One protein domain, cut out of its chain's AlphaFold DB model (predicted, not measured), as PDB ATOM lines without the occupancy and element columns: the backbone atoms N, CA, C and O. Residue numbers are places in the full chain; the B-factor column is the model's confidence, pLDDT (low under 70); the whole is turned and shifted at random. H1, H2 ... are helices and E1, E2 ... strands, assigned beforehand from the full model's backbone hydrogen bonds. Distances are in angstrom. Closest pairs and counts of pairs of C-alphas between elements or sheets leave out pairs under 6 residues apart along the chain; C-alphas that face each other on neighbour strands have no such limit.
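AT A GLANCE: This is residues 128 to 187 and 209 to 268 of the 419 residues of an uncharacterized protein of Spirochaetes bacterium (UniProt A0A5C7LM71). Two small three-stranded sheets stand partly face to face in a head, E1, E6 and E3 opposite E2, E5 and E4, and a long arm of helix H2 and residues 176 to 187 reaches away from it. Short helix H1 lies at the head. The 120 printed residues have two named helices and six named strands, in the order E1 E2 H1 E3 H2 E4 E5 E6; both sheets are antiparallel, ordered E1 - E6 - E3 and E2 - E5 - E4. The class is mixed, with 56 residues in named elements, under half; the whole is loose, with a radius of gyration of the C-alphas of 18.5 A, and spans 63 by 32 by 26 A.

IN THESE COORDINATES: Find C-alpha 129 at (-38.200, 9.845, -13.768); from there E1, residues 129 to 134, runs 16.7 A. Next come E2, residues 141 to 143, H1, residues 156 to 159, and E3, residues 167 to 173, 17.0 A long. H2, residues 214 to 231, runs 25.7 A from C-alpha 214 at (-56.246, 28.088, -41.300). E4, residues 236 to 240, and E5, residues 243 to 247, follow; E6, residues 260 to 267, runs 22.0 A to C-alpha 267 at (-32.541, 3.114, -14.768).

HOW THE PARTS SIT: In the strongly twisted first sheet, look at inner strand E6: N 131 and O 263 are 2.9 A apart toward E1, and N 168 and O 266 2.8 A toward E3. H1 only grazes this sheet with residues 156 to 159; the closest C-alphas of E1 and H1, Gly 131 and Leu 156, are 6.9 A apart. In the other sheet, N 142 and O 244 of the antiparallel neighbours E2 and E5 are within hydrogen-bond range at 2.9 A, and so are N 238 and O 245 of the hairpin E4 and E5, at 2.9 A. E3 and E4 are only just apart, closest 8.5 A. H2 is on neither sheet. In H2 every O i to N i+4 pair is within hydrogen-bond range; H1 is too short for one, and its one O i to N i+3 pair is within range.

THE WHOLE: The farthest C-alphas, Ser 163 and Phe 209, are 63.5 A apart. Residues 188 to 208 are not printed; C-alphas 187 and 209 are 8.5 A apart across the cut. The links E2 to H1 and E5 to E6 are long. Mean pLDDT of the printed part is 76.4, with 30 residues under 70, among them 159 to 165, 176 to 187 and 209 to 212.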
ATOM      1  N   SER A 128     -39.832   6.210 -16.429       81.50
ATOM      2  CA  SER A 128     -38.856   7.289 -16.527       81.50
ATOM      3  C   SER A 128     -39.135   8.321 -15.443       81.50
ATOM      4  O   SER A 128     -40.286   8.722 -15.271       81.50
ATOM      5  N   PHE A 129     -38.092   8.824 -14.802       84.00
ATOM      6  CA  PHE A 129     -38.200   9.845 -13.768       84.00
ATOM      7  C   PHE A 129     -37.762  11.199 -14.320       84.00
ATOM      8  O   PHE A 129     -36.885  11.277 -15.183       84.00
ATOM      9  N   SER A 130     -38.379  12.268 -13.833       86.38
ATOM     10  CA  SER A 130     -37.970  13.642 -14.120       86.38
ATOM     11  C   SER A 130     -37.391  14.246 -12.852       86.38
ATOM     12  O   SER A 130     -37.929  14.037 -11.771       86.38
ATOM     13  N   GLY A 131     -36.292  14.978 -12.976       88.12
ATOM     14  CA  GLY A 131     -35.700  15.728 -11.876       88.12
ATOM     15  C   GLY A 131     -35.221  17.082 -12.353       88.12
ATOM     16  O   GLY A 131     -35.058  17.306 -13.553       88.12
ATOM     17  N   SER A 132     -34.978  17.983 -11.414       88.75
ATOM     18  CA  SER A 132     -34.422  19.300 -11.697       88.75
ATOM     19  C   SER A 132     -33.055  19.485 -11.049       88.75
ATOM     20  O   SER A 132     -32.772  18.947  -9.978       88.75
ATOM     21  N   ILE A 133     -32.203  20.257 -11.721       88.25
ATOM     22  CA  ILE A 133     -30.950  20.784 -11.179       88.25
ATOM     23  C   ILE A 133     -31.146  22.281 -10.977       88.25
ATOM     24  O   ILE A 133     -31.529  22.981 -11.917       88.25
ATOM     25  N   ALA A 134     -30.894  22.761  -9.760       87.50
ATOM     26  CA  ALA A 134     -30.885  24.186  -9.459       87.50
ATOM     27  C   ALA A 134     -29.566  24.808  -9.942       87.50
ATOM     28  O   ALA A 134     -28.485  24.347  -9.579       87.50
ATOM     29  N   MET A 135     -29.665  25.838 -10.773       84.31
ATOM     30  CA  MET A 135     -28.527  26.525 -11.368       84.31
ATOM     31  C   MET A 135     -27.965  27.571 -10.397       84.31
ATOM     32  O   MET A 135     -28.712  28.291  -9.735       84.31
ATOM     33  N   GLU A 136     -26.640  27.700 -10.361       86.31
ATOM     34  CA  GLU A 136     -25.906  28.690  -9.569       86.31
ATOM     35  C   GLU A 136     -25.168  29.672 -10.493       86.31
ATOM     36  O   GLU A 136     -24.627  29.299 -11.542       86.31
ATOM     37  N   VAL A 137     -25.141  30.955 -10.114       85.00
ATOM     38  CA  VAL A 137     -24.467  31.996 -10.904       85.00
ATOM     39  C   VAL A 137     -22.961  31.737 -10.909       85.00
ATOM     40  O   VAL A 137     -22.353  31.534  -9.862       85.00
ATOM     41  N   GLY A 138     -22.342  31.762 -12.089       85.31
ATOM     42  CA  GLY A 138     -20.898  31.548 -12.233       85.31
ATOM     43  C   GLY A 138     -20.461  30.078 -12.269       85.31
ATOM     44  O   GLY A 138     -19.280  29.814 -12.496       85.31
ATOM     45  N   ARG A 139     -21.383  29.116 -12.110       87.94
ATOM     46  CA  ARG A 139     -21.079  27.679 -12.096       87.94
ATOM     47  C   ARG A 139     -21.608  26.963 -13.340       87.94
ATOM     48  O   ARG A 139     -22.788  27.050 -13.672       87.94
ATOM     49  N   GLN A 140     -20.728  26.228 -14.024       86.12
ATOM     50  CA  GLN A 140     -21.062  25.483 -15.248       86.12
ATOM     51  C   GLN A 140     -21.167  23.969 -15.067       86.12
ATOM     52  O   GLN A 140     -21.905  23.342 -15.822       86.12
ATOM     53  N   ASP A 141     -20.413  23.400 -14.124       89.25
ATOM     54  CA  ASP A 141     -20.287  21.956 -13.931       89.25
ATOM     55  C   ASP A 141     -21.164  21.477 -12.772       89.25
ATOM     56  O   ASP A 141     -20.986  21.903 -11.623       89.25
ATOM     57  N   TYR A 142     -22.072  20.559 -13.091       90.25
ATOM     58  CA  TYR A 142     -23.024  19.958 -12.162       90.25
ATOM     59  C   TYR A 142     -22.875  18.434 -12.156       90.25
ATOM     60  O   TYR A 142     -22.522  17.825 -13.171       90.25
ATOM     61  N   ASP A 143     -23.128  17.811 -11.009       89.69
ATOM     62  CA  ASP A 143     -23.041  16.361 -10.809       89.69
ATOM     63  C   ASP A 143     -24.445  15.742 -10.799       89.69
ATOM     64  O   ASP A 143     -25.264  16.002  -9.917       89.69
ATOM     65  N   LEU A 144     -24.719  14.872 -11.776       87.44
ATOM     66  CA  LEU A 144     -26.035  14.263 -11.962       87.44
ATOM     67  C   LEU A 144     -26.461  13.347 -10.807       87.44
ATOM     68  O   LEU A 144     -27.652  13.105 -10.646       87.44
ATOM     69  N   PHE A 145     -25.536  12.798 -10.017       86.69
ATOM     70  CA  PHE A 145     -25.891  11.854  -8.948       86.69
ATOM     71  C   PHE A 145     -26.260  12.551  -7.640       86.69
ATOM     72  O   PHE A 145     -26.985  11.987  -6.821       86.69
ATOM     73  N   THR A 146     -25.760  13.768  -7.437       85.50
ATOM     74  CA  THR A 146     -25.929  14.515  -6.185       85.50
ATOM     75  C   THR A 146     -26.872  15.707  -6.334       85.50
ATOM     76  O   THR A 146     -27.542  16.076  -5.369       85.50
ATOM     77  N   GLU A 147     -26.968  16.289  -7.530       86.06
ATOM     78  CA  GLU A 147     -27.689  17.551  -7.750       86.06
ATOM     79  C   GLU A 147     -29.001  17.384  -8.512       86.06
ATOM     80  O   GLU A 147     -29.852  18.268  -8.434       86.06
ATOM     81  N   LEU A 148     -29.205  16.251  -9.195       86.69
ATOM     82  CA  LEU A 148     -30.481  15.937  -9.831       86.69
ATOM     83  C   LEU A 148     -31.492  15.483  -8.774       86.69
ATOM     84  O   LEU A 148     -31.406  14.365  -8.252       86.69
ATOM     85  N   LYS A 149     -32.442  16.366  -8.461       87.62
ATOM     86  CA  LYS A 149     -33.414  16.173  -7.383       87.62
ATOM     87  C   LYS A 149     -34.845  16.110  -7.904       87.62
ATOM     88  O   LYS A 149     -35.190  16.788  -8.869       87.62
ATOM     89  N   ASP A 150     -35.657  15.301  -7.239       84.38
ATOM     90  CA  ASP A 150     -37.113  15.285  -7.398       84.38
ATOM     91  C   ASP A 150     -37.756  16.519  -6.726       84.38
ATOM     92  O   ASP A 150     -37.086  17.258  -5.998       84.38
ATOM     93  N   ASP A 151     -39.062  16.716  -6.909       78.88
ATOM     94  CA  ASP A 151     -39.857  17.801  -6.316       78.88
ATOM     95  C   ASP A 151     -39.749  17.846  -4.780       78.88
ATOM     96  O   ASP A 151     -39.772  18.919  -4.178       78.88
ATOM     97  N   ASN A 152     -39.531  16.688  -4.148       80.31
ATOM     98  CA  ASN A 152     -39.327  16.545  -2.703       80.31
ATOM     99  C   ASN A 152     -37.877  16.809  -2.238       80.31
ATOM    100  O   ASN A 152     -37.565  16.636  -1.061       80.31
ATOM    101  N   GLY A 153     -36.962  17.184  -3.139       78.31
ATOM    102  CA  GLY A 153     -35.564  17.495  -2.815       78.31
ATOM    103  C   GLY A 153     -34.643  16.282  -2.619       78.31
ATOM    104  O   GLY A 153     -33.454  16.463  -2.342       78.31
ATOM    105  N   ASN A 154     -35.158  15.064  -2.802       83.75
ATOM    106  CA  ASN A 154     -34.385  13.820  -2.764       83.75
ATOM    107  C   ASN A 154     -33.614  13.621  -4.073       83.75
ATOM    108  O   ASN A 154     -34.128  13.924  -5.148       83.75
ATOM    109  N   THR A 155     -32.391  13.089  -4.006       83.19
ATOM    110  CA  THR A 155     -31.599  12.822  -5.214       83.19
ATOM    111  C   THR A 155     -32.177  11.635  -5.976       83.19
ATOM    112  O   THR A 155     -32.420  10.580  -5.389       83.19
ATOM    113  N   LEU A 156     -32.359  11.758  -7.294       80.31
ATOM    114  CA  LEU A 156     -32.926  10.664  -8.097       80.31
ATOM    115  C   LEU A 156     -32.050   9.407  -8.060       80.31
ATOM    116  O   LEU A 156     -32.560   8.292  -8.080       80.31
ATOM    117  N   TYR A 157     -30.734   9.566  -7.922       78.69
ATOM    118  CA  TYR A 157     -29.817   8.435  -7.781       78.69
ATOM    119  C   TYR A 157     -30.067   7.607  -6.507       78.69
ATOM    120  O   TYR A 157     -29.823   6.403  -6.509       78.69
ATOM    121  N   SER A 158     -30.604   8.210  -5.437       74.12
ATOM    122  CA  SER A 158     -30.939   7.487  -4.197       74.12
ATOM    123  C   SER A 158     -32.145   6.550  -4.326       74.12
ATOM    124  O   SER A 158     -32.296   5.638  -3.517       74.12
ATOM    125  N   MET A 159     -32.971   6.726  -5.365       68.56
ATOM    126  CA  MET A 159     -34.098   5.831  -5.657       68.56
ATOM    127  C   MET A 159     -33.632   4.433  -6.092       68.56
ATOM    128  O   MET A 159     -34.392   3.468  -6.036       68.56
ATOM    129  N   LEU A 160     -32.363   4.305  -6.482       67.69
ATOM    130  CA  LEU A 160     -31.727   3.040  -6.811       67.69
ATOM    131  C   LEU A 160     -31.291   2.334  -5.517       67.69
ATOM    132  O   LEU A 160     -30.150   2.447  -5.074       67.69
ATOM    133  N   SER A 161     -32.215   1.617  -4.873       52.38
ATOM    134  CA  SER A 161     -31.892   0.808  -3.690       52.38
ATOM    135  C   SER A 161     -30.979  -0.364  -4.072       52.38
ATOM    136  O   SER A 161     -31.400  -1.283  -4.770       52.38
ATOM    137  N   GLY A 162     -29.719  -0.338  -3.622       56.94
ATOM    138  CA  GLY A 162     -28.723  -1.392  -3.863       56.94
ATOM    139  C   GLY A 162     -27.450  -0.910  -4.571       56.94
ATOM    140  O   GLY A 162     -27.246   0.281  -4.788       56.94
ATOM    141  N   SER A 163     -26.551  -1.848  -4.898       50.72
ATOM    142  CA  SER A 163     -25.232  -1.583  -5.501       50.72
ATOM    143  C   SER A 163     -25.337  -0.889  -6.870       50.72
ATOM    144  O   SER A 163     -25.385  -1.558  -7.899       50.72
ATOM    145  N   GLY A 164     -25.338   0.448  -6.866       60.50
ATOM    146  CA  GLY A 164     -24.938   1.350  -7.955       60.50
ATOM    147  C   GLY A 164     -25.238   0.886  -9.382       60.50
ATOM    148  O   GLY A 164     -24.333   0.488 -10.116       60.50
ATOM    149  N   GLY A 165     -26.500   0.966  -9.801       67.94
ATOM    150  CA  GLY A 165     -26.865   0.802 -11.208       67.94
ATOM    151  C   GLY A 165     -26.560   2.051 -12.049       67.94
ATOM    152  O   GLY A 165     -26.375   3.157 -11.544       67.94
ATOM    153  N   LYS A 166     -26.497   1.871 -13.372       75.44
ATOM    154  CA  LYS A 166     -26.265   2.968 -14.319       75.44
ATOM    155  C   LYS A 166     -27.553   3.771 -14.524       75.44
ATOM    156  O   LYS A 166     -28.585   3.195 -14.866       75.44
ATOM    157  N   MET A 167     -27.463   5.091 -14.375       80.44
ATOM    158  CA  MET A 167     -28.511   6.037 -14.765       80.44
ATOM    159  C   MET A 167     -28.306   6.456 -16.223       80.44
ATOM    160  O   MET A 167     -27.202   6.840 -16.617       80.44
ATOM    161  N   ARG A 168     -29.363   6.383 -17.029       84.00
ATOM    162  CA  ARG A 168     -29.388   6.844 -18.418       84.00
ATOM    163  C   ARG A 168     -30.173   8.146 -18.496       84.00
ATOM    164  O   ARG A 168     -31.260   8.241 -17.942       84.00
ATOM    165  N   VAL A 169     -29.632   9.133 -19.203       86.75
ATOM    166  CA  VAL A 169     -30.328  10.393 -19.496       86.75
ATOM    167  C   VAL A 169     -31.054  10.245 -20.829       86.75
ATOM    168  O   VAL A 169     -30.419   9.898 -21.824       86.75
ATOM    169  N   PHE A 170     -32.365  10.487 -20.842       87.25
ATOM    170  CA  PHE A 170     -33.189  10.435 -22.051       87.25
ATOM    171  C   PHE A 170     -33.318  11.810 -22.704       87.25
ATOM    172  O   PHE A 170     -33.103  11.949 -23.904       87.25
ATOM    173  N   GLU A 171     -33.647  12.833 -21.915       87.56
ATOM    174  CA  GLU A 171     -33.886  14.180 -22.427       87.56
ATOM    175  C   GLU A 171     -33.473  15.234 -21.398       87.56
ATOM    176  O   GLU A 171     -33.673  15.060 -20.197       87.56
ATOM    177  N   VAL A 172     -32.895  16.337 -21.875       88.06
ATOM    178  CA  VAL A 172     -32.589  17.528 -21.073       88.06
ATOM    179  C   VAL A 172     -33.472  18.660 -21.584       88.06
ATOM    180  O   VAL A 172     -33.333  19.098 -22.728       88.06
ATOM    181  N   PHE A 173     -34.363  19.159 -20.737       85.06
ATOM    182  CA  PHE A 173     -35.267  20.254 -21.060       85.06
ATOM    183  C   PHE A 173     -34.553  21.595 -20.877       85.06
ATOM    184  O   PHE A 173     -34.617  22.234 -19.831       85.06
ATOM    185  N   HIS A 174     -33.847  22.017 -21.923       79.62
ATOM    186  CA  HIS A 174     -33.083  23.271 -21.950       79.62
ATOM    187  C   HIS A 174     -33.808  24.424 -22.675       79.62
ATOM    188  O   HIS A 174     -33.267  25.526 -22.813       79.62
ATOM    189  N   PHE A 175     -35.021  24.173 -23.175       72.56
ATOM    190  CA  PHE A 175     -35.860  25.178 -23.824       72.56
ATOM    191  C   PHE A 175     -36.761  25.862 -22.797       72.56
ATOM    192  O   PHE A 175     -37.343  25.203 -21.941       72.56
ATOM    193  N   ALA A 176     -36.907  27.184 -22.908       65.12
ATOM    194  CA  ALA A 176     -37.844  27.921 -22.069       65.12
ATOM    195  C   ALA A 176     -39.295  27.507 -22.390       65.12
ATOM    196  O   ALA A 176     -39.623  27.343 -23.574       65.12
ATOM    197  N   PRO A 177     -40.182  27.388 -21.385       58.41
ATOM    198  CA  PRO A 177     -41.607  27.239 -21.637       58.41
ATOM    199  C   PRO A 177     -42.115  28.515 -22.322       58.41
ATOM    200  O   PRO A 177     -42.026  29.613 -21.774       58.41
ATOM    201  N   ILE A 178     -42.604  28.389 -23.556       56.53
ATOM    202  CA  ILE A 178     -43.168  29.507 -24.320       56.53
ATOM    203  C   ILE A 178     -44.644  29.218 -24.546       56.53
ATOM    204  O   ILE A 178     -45.001  28.264 -25.236       56.53
ATOM    205  N   GLN A 179     -45.500  30.075 -23.997       55.47
ATOM    206  CA  GLN A 179     -46.898  30.127 -24.391       55.47
ATOM    207  C   GLN A 179     -46.982  30.922 -25.692       55.47
ATOM    208  O   GLN A 179     -46.784  32.137 -25.717       55.47
ATOM    209  N   TYR A 180     -47.228  30.228 -26.798       54.88
ATOM    210  CA  TYR A 180     -47.502  30.897 -28.056       54.88
ATOM    211  C   TYR A 180     -48.911  31.491 -27.995       54.88
ATOM    212  O   TYR A 180     -49.902  30.762 -27.971       54.88
ATOM    213  N   LEU A 181     -49.008  32.819 -27.953       53.62
ATOM    214  CA  LEU A 181     -50.277  33.504 -28.164       53.62
ATOM    215  C   LEU A 181     -50.570  33.507 -29.673       53.62
ATOM    216  O   LEU A 181     -50.146  34.403 -30.396       53.62
ATOM    217  N   PHE A 182     -51.284  32.491 -30.156       53.00
ATOM    218  CA  PHE A 182     -51.769  32.407 -31.543       53.00
ATOM    219  C   PHE A 182     -53.077  33.183 -31.730       53.00
ATOM    220  O   PHE A 182     -54.027  32.699 -32.333       53.00
ATOM    221  N   ASN A 183     -53.180  34.368 -31.127       49.34
ATOM    222  CA  ASN A 183     -54.415  35.133 -31.185       49.34
ATOM    223  C   ASN A 183     -54.324  36.207 -32.276       49.34
ATOM    224  O   ASN A 183     -53.524  37.137 -32.178       49.34
ATOM    225  N   SER A 184     -55.193  36.100 -33.286       47.81
ATOM    226  CA  SER A 184     -55.375  37.087 -34.359       47.81
ATOM    227  C   SER A 184     -55.886  38.453 -33.871       47.81
ATOM    228  O   SER A 184     -55.928  39.397 -34.655       47.81
ATOM    229  N   SER A 185     -56.245  38.589 -32.588       47.91
ATOM    230  CA  SER A 185     -56.752  39.836 -31.992       47.91
ATOM    231  C   SER A 185     -55.692  40.756 -31.372       47.91
ATOM    232  O   SER A 185     -56.036  41.855 -30.938       47.91
ATOM    233  N   PHE A 186     -54.402  40.397 -31.381       48.09
ATOM    234  CA  PHE A 186     -53.346  41.370 -31.071       48.09
ATOM    235  C   PHE A 186     -52.965  42.153 -32.336       48.09
ATOM    236  O   PHE A 186     -52.121  41.739 -33.128       48.09
ATOM    237  N   GLY A 187     -53.613  43.306 -32.525       43.16
ATOM    238  CA  GLY A 187     -53.466  44.236 -33.656       43.16
ATOM    239  C   GLY A 187     -52.104  44.933 -33.810       43.16
ATOM    240  O   GLY A 187     -52.043  46.031 -34.346       43.16
ATOM    241  N   PHE A 209     -60.980  42.369 -36.205       48.66
ATOM    242  CA  PHE A 209     -60.829  40.929 -36.397       48.66
ATOM    243  C   PHE A 209     -60.626  40.617 -37.879       48.66
ATOM    244  O   PHE A 209     -61.545  40.756 -38.687       48.66
ATOM    245  N   HIS A 210     -59.430  40.162 -38.236       54.69
ATOM    246  CA  HIS A 210     -59.180  39.560 -39.539       54.69
ATOM    247  C   HIS A 210     -59.222  38.039 -39.385       54.69
ATOM    248  O   HIS A 210     -58.445  37.462 -38.623       54.69
ATOM    249  N   ILE A 211     -60.156  37.389 -40.085       57.50
ATOM    250  CA  ILE A 211     -60.184  35.928 -40.191       57.50
ATOM    251  C   ILE A 211     -59.069  35.547 -41.160       57.50
ATOM    252  O   ILE A 211     -59.184  35.759 -42.366       57.50
ATOM    253  N   LEU A 212     -57.973  35.028 -40.617       63.84
ATOM    254  CA  LEU A 212     -56.907  34.445 -41.417       63.84
ATOM    255  C   LEU A 212     -57.314  33.019 -41.823       63.84
ATOM    256  O   LEU A 212     -57.899  32.300 -41.008       63.84
ATOM    257  N   PRO A 213     -57.014  32.577 -43.053       73.31
ATOM    258  CA  PRO A 213     -57.176  31.179 -43.432       73.31
ATOM    259  C   PRO A 213     -56.339  30.247 -42.538       73.31
ATOM    260  O   PRO A 213     -55.198  30.559 -42.200       73.31
ATOM    261  N   LEU A 214     -56.869  29.057 -42.220       70.06
ATOM    262  CA  LEU A 214     -56.246  28.088 -41.300       70.06
ATOM    263  C   LEU A 214     -54.797  27.718 -41.676       70.06
ATOM    264  O   LEU A 214     -53.956  27.526 -40.802       70.06
ATOM    265  N   TYR A 215     -54.481  27.635 -42.973       79.19
ATOM    266  CA  TYR A 215     -53.131  27.272 -43.424       79.19
ATOM    267  C   TYR A 215     -52.080  28.325 -43.042       79.19
ATOM    268  O   TYR A 215     -50.933  27.981 -42.763       79.19
ATOM    269  N   GLU A 216     -52.454  29.605 -43.026       75.44
ATOM    270  CA  GLU A 216     -51.539  30.698 -42.707       75.44
ATOM    271  C   GLU A 216     -51.186  30.689 -41.219       75.44
ATOM    272  O   GLU A 216     -50.031  30.899 -40.848       75.44
ATOM    273  N   ASP A 217     -52.169  30.377 -40.376       67.19
ATOM    274  CA  ASP A 217     -51.973  30.249 -38.937       67.19
ATOM    275  C   ASP A 217     -51.031  29.079 -38.601       67.19
ATOM    276  O   ASP A 217     -50.066  29.242 -37.853       67.19
ATOM    277  N   VAL A 218     -51.201  27.930 -39.266       78.50
ATOM    278  CA  VAL A 218     -50.307  26.766 -39.106       78.50
ATOM    279  C   VAL A 218     -48.874  27.083 -39.551       78.50
ATOM    280  O   VAL A 218     -47.914  26.741 -38.852       78.50
ATOM    281  N   LEU A 219     -48.699  27.764 -40.688       82.06
ATOM    282  CA  LEU A 219     -47.373  28.145 -41.182       82.06
ATOM    283  C   LEU A 219     -46.680  29.140 -40.246       82.06
ATOM    284  O   LEU A 219     -45.504  28.962 -39.911       82.06
ATOM    285  N   ARG A 220     -47.404  30.160 -39.775       73.44
ATOM    286  CA  ARG A 220     -46.877  31.150 -38.830       73.44
ATOM    287  C   ARG A 220     -46.530  30.506 -37.491       73.44
ATOM    288  O   ARG A 220     -45.470  30.798 -36.933       73.44
ATOM    289  N   ALA A 221     -47.361  29.586 -37.007       74.00
ATOM    290  CA  ALA A 221     -47.079  28.829 -35.796       74.00
ATOM    291  C   ALA A 221     -45.786  28.010 -35.916       74.00
ATOM    292  O   ALA A 221     -44.947  28.037 -35.011       74.00
ATOM    293  N   GLY A 222     -45.570  27.358 -37.063       80.88
ATOM    294  CA  GLY A 222     -44.326  26.649 -37.365       80.88
ATOM    295  C   GLY A 222     -43.102  27.571 -37.380       80.88
ATOM    296  O   GLY A 222     -42.089  27.268 -36.741       80.88
ATOM    297  N   GLN A 223     -43.204  28.724 -38.049       80.44
ATOM    298  CA  GLN A 223     -42.122  29.711 -38.126       80.44
ATOM    299  C   GLN A 223     -41.764  30.292 -36.753       80.44
ATOM    300  O   GLN A 223     -40.585  30.353 -36.407       80.44
ATOM    301  N   LEU A 224     -42.755  30.671 -35.940       74.00
ATOM    302  CA  LEU A 224     -42.532  31.199 -34.590       74.00
ATOM    303  C   LEU A 224     -41.940  30.145 -33.651       74.00
ATOM    304  O   LEU A 224     -41.049  30.461 -32.853       74.00
ATOM    305  N   LYS A 225     -42.378  28.886 -33.767       75.81
ATOM    306  CA  LYS A 225     -41.818  27.771 -33.000       75.81
ATOM    307  C   LYS A 225     -40.348  27.544 -33.334       75.81
ATOM    308  O   LYS A 225     -39.521  27.471 -32.424       75.81
ATOM    309  N   LEU A 226     -40.006  27.500 -34.621       80.38
ATOM    310  CA  LEU A 226     -38.626  27.336 -35.081       80.38
ATOM    311  C   LEU A 226     -37.761  28.535 -34.687       80.38
ATOM    312  O   LEU A 226     -36.699  28.352 -34.092       80.38
ATOM    313  N   ALA A 227     -38.228  29.758 -34.950       77.44
ATOM    314  CA  ALA A 227     -37.508  30.979 -34.602       77.44
ATOM    315  C   ALA A 227     -37.218  31.048 -33.099       77.44
ATOM    316  O   ALA A 227     -36.114  31.414 -32.702       77.44
ATOM    317  N   SER A 228     -38.171  30.633 -32.262       70.75
ATOM    318  CA  SER A 228     -37.977  30.557 -30.813       70.75
ATOM    319  C   SER A 228     -36.979  29.469 -30.420       70.75
ATOM    320  O   SER A 228     -36.094  29.732 -29.610       70.75
ATOM    321  N   LYS A 229     -37.064  28.276 -31.025       73.69
ATOM    322  CA  LYS A 229     -36.132  27.170 -30.760       73.69
ATOM    323  C   LYS A 229     -34.683  27.545 -31.089       73.69
ATOM    324  O   LYS A 229     -33.784  27.172 -30.346       73.69
ATOM    325  N   VAL A 230     -34.469  28.292 -32.174       74.06
ATOM    326  CA  VAL A 230     -33.133  28.706 -32.634       74.06
ATOM    327  C   VAL A 230     -32.617  29.938 -31.886       74.06
ATOM    328  O   VAL A 230     -31.448  29.978 -31.525       74.06
ATOM    329  N   ARG A 231     -33.456  30.957 -31.647       70.38
ATOM    330  CA  ARG A 231     -33.005  32.238 -31.064       70.38
ATOM    331  C   ARG A 231     -33.022  32.275 -29.539       70.38
ATOM    332  O   ARG A 231     -32.334  33.103 -28.956       70.38
ATOM    333  N   ARG A 232     -33.842  31.443 -28.891       66.38
ATOM    334  CA  ARG A 232     -34.067  31.464 -27.433       66.38
ATOM    335  C   ARG A 232     -33.675  30.151 -26.756       66.38
ATOM    336  O   ARG A 232     -34.145  29.885 -25.652       66.38
ATOM    337  N   SER A 233     -32.838  29.324 -27.390       63.56
ATOM    338  CA  SER A 233     -32.233  28.180 -26.701       63.56
ATOM    339  C   SER A 233     -31.439  28.707 -25.505       63.56
ATOM    340  O   SER A 233     -30.451  29.415 -25.688       63.56
ATOM    341  N   HIS A 234     -31.920  28.423 -24.297       68.25
ATOM    342  CA  HIS A 234     -31.426  29.063 -23.082       68.25
ATOM    343  C   HIS A 234     -30.036  28.534 -22.701       68.25
ATOM    344  O   HIS A 234     -29.139  29.311 -22.383       68.25
ATOM    345  N   TYR A 235     -29.840  27.218 -22.824       76.75
ATOM    346  CA  TYR A 235     -28.563  26.554 -22.581       76.75
ATOM    347  C   TYR A 235     -28.238  25.544 -23.685       76.75
ATOM    348  O   TYR A 235     -29.127  24.884 -24.217       76.75
ATOM    349  N   THR A 236     -26.953  25.390 -23.983       84.38
ATOM    350  CA  THR A 236     -26.359  24.219 -24.638       84.38
ATOM    351  C   THR A 236     -25.687  23.384 -23.556       84.38
ATOM    352  O   THR A 236     -25.161  23.940 -22.595       84.38
ATOM    353  N   TYR A 237     -25.682  22.059 -23.679       88.56
ATOM    354  CA  TYR A 237     -25.116  21.194 -22.648       88.56
ATOM    355  C   TYR A 237     -24.191  20.124 -23.225       88.56
ATOM    356  O   TYR A 237     -24.299  19.730 -24.385       88.56
ATOM    357  N   LYS A 238     -23.273  19.641 -22.387       89.62
ATOM    358  CA  LYS A 238     -22.429  18.474 -22.650       89.62
ATOM    359  C   LYS A 238     -22.486  17.551 -21.441       89.62
ATOM    360  O   LYS A 238     -22.147  17.972 -20.339       89.62
ATOM    361  N   ILE A 239     -22.871  16.296 -21.653       89.00
ATOM    362  CA  ILE A 239     -22.847  15.257 -20.614       89.00
ATOM    363  C   ILE A 239     -21.583  14.425 -20.811       89.00
ATOM    364  O   ILE A 239     -21.295  13.974 -21.921       89.00
ATOM    365  N   SER A 240     -20.807  14.233 -19.748       88.00
ATOM    366  CA  SER A 240     -19.631  13.366 -19.759       88.00
ATOM    367  C   SER A 240     -19.551  12.590 -18.450       88.00
ATOM    368  O   SER A 240     -19.279  13.149 -17.388       88.00
ATOM    369  N   GLY A 241     -19.813  11.284 -18.535       85.50
ATOM    370  CA  GLY A 241     -19.882  10.417 -17.364       85.50
ATOM    371  C   GLY A 241     -20.945  10.901 -16.380       85.50
ATOM    372  O   GLY A 241     -22.122  10.970 -16.722       85.50
ATOM    373  N   ARG A 242     -20.508  11.238 -15.166       86.50
ATOM    374  CA  ARG A 242     -21.365  11.709 -14.072       86.50
ATOM    375  C   ARG A 242     -21.730  13.197 -14.174       86.50
ATOM    376  O   ARG A 242     -22.737  13.619 -13.616       86.50
ATOM    377  N   ASN A 243     -20.923  13.989 -14.874       89.75
ATOM    378  CA  ASN A 243     -21.043  15.441 -14.834       89.75
ATOM    379  C   ASN A 243     -21.763  15.968 -16.083       89.75
ATOM    380  O   ASN A 243     -21.548  15.481 -17.199       89.75
ATOM    381  N   ILE A 244     -22.581  17.000 -15.897       90.56
ATOM    382  CA  ILE A 244     -23.195  17.789 -16.964       90.56
ATOM    383  C   ILE A 244     -22.646  19.216 -16.918       90.56
ATOM    384  O   ILE A 244     -22.573  19.834 -15.858       90.56
ATOM    385  N   ARG A 245     -22.241  19.731 -18.081       89.81
ATOM    386  CA  ARG A 245     -21.751  21.100 -18.252       89.81
ATOM    387  C   ARG A 245     -22.734  21.916 -19.078       89.81
ATOM    388  O   ARG A 245     -23.072  21.490 -20.184       89.81
ATOM    389  N   PHE A 246     -23.123  23.093 -18.591       88.06
ATOM    390  CA  PHE A 246     -23.983  24.038 -19.313       88.06
ATOM    391  C   PHE A 246     -23.200  25.218 -19.909       88.06
ATOM    392  O   PHE A 246     -22.244  25.723 -19.318       88.06
ATOM    393  N   PHE A 247     -23.634  25.668 -21.086       84.62
ATOM    394  CA  PHE A 247     -23.087  26.792 -21.840       84.62
ATOM    395  C   PHE A 247     -24.218  27.718 -22.312       84.62
ATOM    396  O   PHE A 247     -25.220  27.211 -22.815       84.62
ATOM    397  N   PRO A 248     -24.065  29.053 -22.256       82.75
ATOM    398  CA  PRO A 248     -22.995  29.810 -21.589       82.75
ATOM    399  C   PRO A 248     -23.061  29.699 -20.050       82.75
ATOM    400  O   PRO A 248     -23.985  29.091 -19.516       82.75
ATOM    401  N   VAL A 249     -22.070  30.257 -19.328       84.19
ATOM    402  CA  VAL A 249     -22.111  30.323 -17.848       84.19
ATOM    403  C   VAL A 249     -23.414  31.015 -17.419       84.19
ATOM    404  O   VAL A 249     -23.693  32.104 -17.928       84.19
ATOM    405  N   PRO A 250     -24.195  30.450 -16.482       81.50
ATOM    406  CA  PRO A 250     -25.355  31.134 -15.923       81.50
ATOM    407  C   PRO A 250     -24.932  32.453 -15.260       81.50
ATOM    408  O   PRO A 250     -24.163  32.452 -14.300       81.50
ATOM    409  N   SER A 251     -25.409  33.582 -15.789       78.19
ATOM    410  CA  SER A 251     -25.066  34.931 -15.306       78.19
ATOM    411  C   SER A 251     -26.253  35.689 -14.710       78.19
ATOM    412  O   SER A 251     -26.067  36.578 -13.884       78.19
ATOM    413  N   SER A 252     -27.481  35.356 -15.112       75.06
ATOM    414  CA  SER A 252     -28.705  36.013 -14.645       75.06
ATOM    415  C   SER A 252     -29.763  34.961 -14.360       75.06
ATOM    416  O   SER A 252     -30.420  34.472 -15.279       75.06
ATOM    417  N   ILE A 253     -29.883  34.588 -13.086       75.38
ATOM    418  CA  ILE A 253     -30.841  33.589 -12.618       75.38
ATOM    419  C   ILE A 253     -32.001  34.311 -11.937       75.38
ATOM    420  O   ILE A 253     -31.807  35.078 -10.997       75.38
ATOM    421  N   ILE A 254     -33.202  34.068 -12.442       73.88
ATOM    422  CA  ILE A 254     -34.475  34.560 -11.942       73.88
ATOM    423  C   ILE A 254     -35.219  33.344 -11.373       73.88
ATOM    424  O   ILE A 254     -35.544  32.424 -12.137       73.88
ATOM    425  N   PRO A 255     -35.497  33.323 -10.054       75.31
ATOM    426  CA  PRO A 255     -36.264  32.257  -9.416       75.31
ATOM    427  C   PRO A 255     -37.586  31.984 -10.146       75.31
ATOM    428  O   PRO A 255     -38.317  32.916 -10.481       75.31
ATOM    429  N   GLY A 256     -37.880  30.713 -10.417       69.12
ATOM    430  CA  GLY A 256     -39.085  30.257 -11.115       69.12
ATOM    431  C   GLY A 256     -39.105  30.426 -12.641       69.12
ATOM    432  O   GLY A 256     -40.054  29.961 -13.270       69.12
ATOM    433  N   VAL A 257     -38.102  31.067 -13.257       69.12
ATOM    434  CA  VAL A 257     -38.064  31.290 -14.718       69.12
ATOM    435  C   VAL A 257     -36.916  30.537 -15.384       69.12
ATOM    436  O   VAL A 257     -37.112  29.911 -16.426       69.12
ATOM    437  N   ASN A 258     -35.715  30.601 -14.812       73.00
ATOM    438  CA  ASN A 258     -34.526  29.934 -15.354       73.00
ATOM    439  C   ASN A 258     -33.567  29.423 -14.264       73.00
ATOM    440  O   ASN A 258     -32.383  29.203 -14.514       73.00
ATOM    441  N   ASP A 259     -34.089  29.245 -13.056       80.56
ATOM    442  CA  ASP A 259     -33.380  28.716 -11.894       80.56
ATOM    443  C   ASP A 259     -33.184  27.204 -11.941       80.56
ATOM    444  O   ASP A 259     -32.276  26.694 -11.293       80.56
ATOM    445  N   LYS A 260     -34.008  26.486 -12.709       83.75
ATOM    446  CA  LYS A 260     -33.987  25.026 -12.775       83.75
ATOM    447  C   LYS A 260     -33.908  24.516 -14.206       83.75
ATOM    448  O   LYS A 260     -34.631  24.982 -15.086       83.75
ATOM    449  N   VAL A 261     -33.072  23.503 -14.420       86.25
ATOM    450  CA  VAL A 261     -33.053  22.704 -15.652       86.25
ATOM    451  C   VAL A 261     -33.611  21.326 -15.346       86.25
ATOM    452  O   VAL A 261     -33.124  20.650 -14.441       86.25
ATOM    453  N   TRP A 262     -34.618  20.908 -16.109       87.31
ATOM    454  CA  TRP A 262     -35.249  19.603 -15.942       87.31
ATOM    455  C   TRP A 262     -34.568  18.554 -16.813       87.31
ATOM    456  O   TRP A 262     -34.218  18.812 -17.965       87.31
ATOM    457  N   ILE A 263     -34.387  17.359 -16.269       89.56
ATOM    458  CA  ILE A 263     -33.757  16.231 -16.946       89.56
ATOM    459  C   ILE A 263     -34.602  14.991 -16.701       89.56
ATOM    460  O   ILE A 263     -34.938  14.663 -15.564       89.56
ATOM    461  N   ARG A 264     -34.901  14.280 -17.785       87.81
ATOM    462  CA  ARG A 264     -35.561  12.981 -17.759       87.81
ATOM    463  C   ARG A 264     -34.519  11.872 -17.773       87.81
ATOM    464  O   ARG A 264     -33.666  11.821 -18.665       87.81
ATOM    465  N   VAL A 265     -34.611  10.965 -16.809       86.44
ATOM    466  CA  VAL A 265     -33.685   9.848 -16.614       86.44
ATOM    467  C   VAL A 265     -34.422   8.519 -16.476       86.44
ATOM    468  O   VAL A 265     -35.600   8.469 -16.129       86.44
ATOM    469  N   GLY A 266     -33.718   7.430 -16.755       81.94
ATOM    470  CA  GLY A 266     -34.178   6.069 -16.509       81.94
ATOM    471  C   GLY A 266     -33.066   5.203 -15.945       81.94
ATOM    472  O   GLY A 266     -31.877   5.514 -16.076       81.94
ATOM    473  N   PHE A 267     -33.458   4.093 -15.336       78.12
ATOM    474  CA  PHE A 267     -32.541   3.114 -14.768       78.12
ATOM    475  C   PHE A 267     -32.549   1.834 -15.600       78.12
ATOM    476  O   PHE A 267     -33.550   1.484 -16.220       78.12
ATOM    477  N   GLN A 268     -31.407   1.147 -15.661       67.56
ATOM    478  CA  GLN A 268     -31.318  -0.124 -16.381       67.56
ATOM    479  C   GLN A 268     -32.108  -1.223 -15.653       67.56
ATOM    480  O   GLN A 268     -31.927  -1.424 -14.452       67.56
TER     481      GLN A 268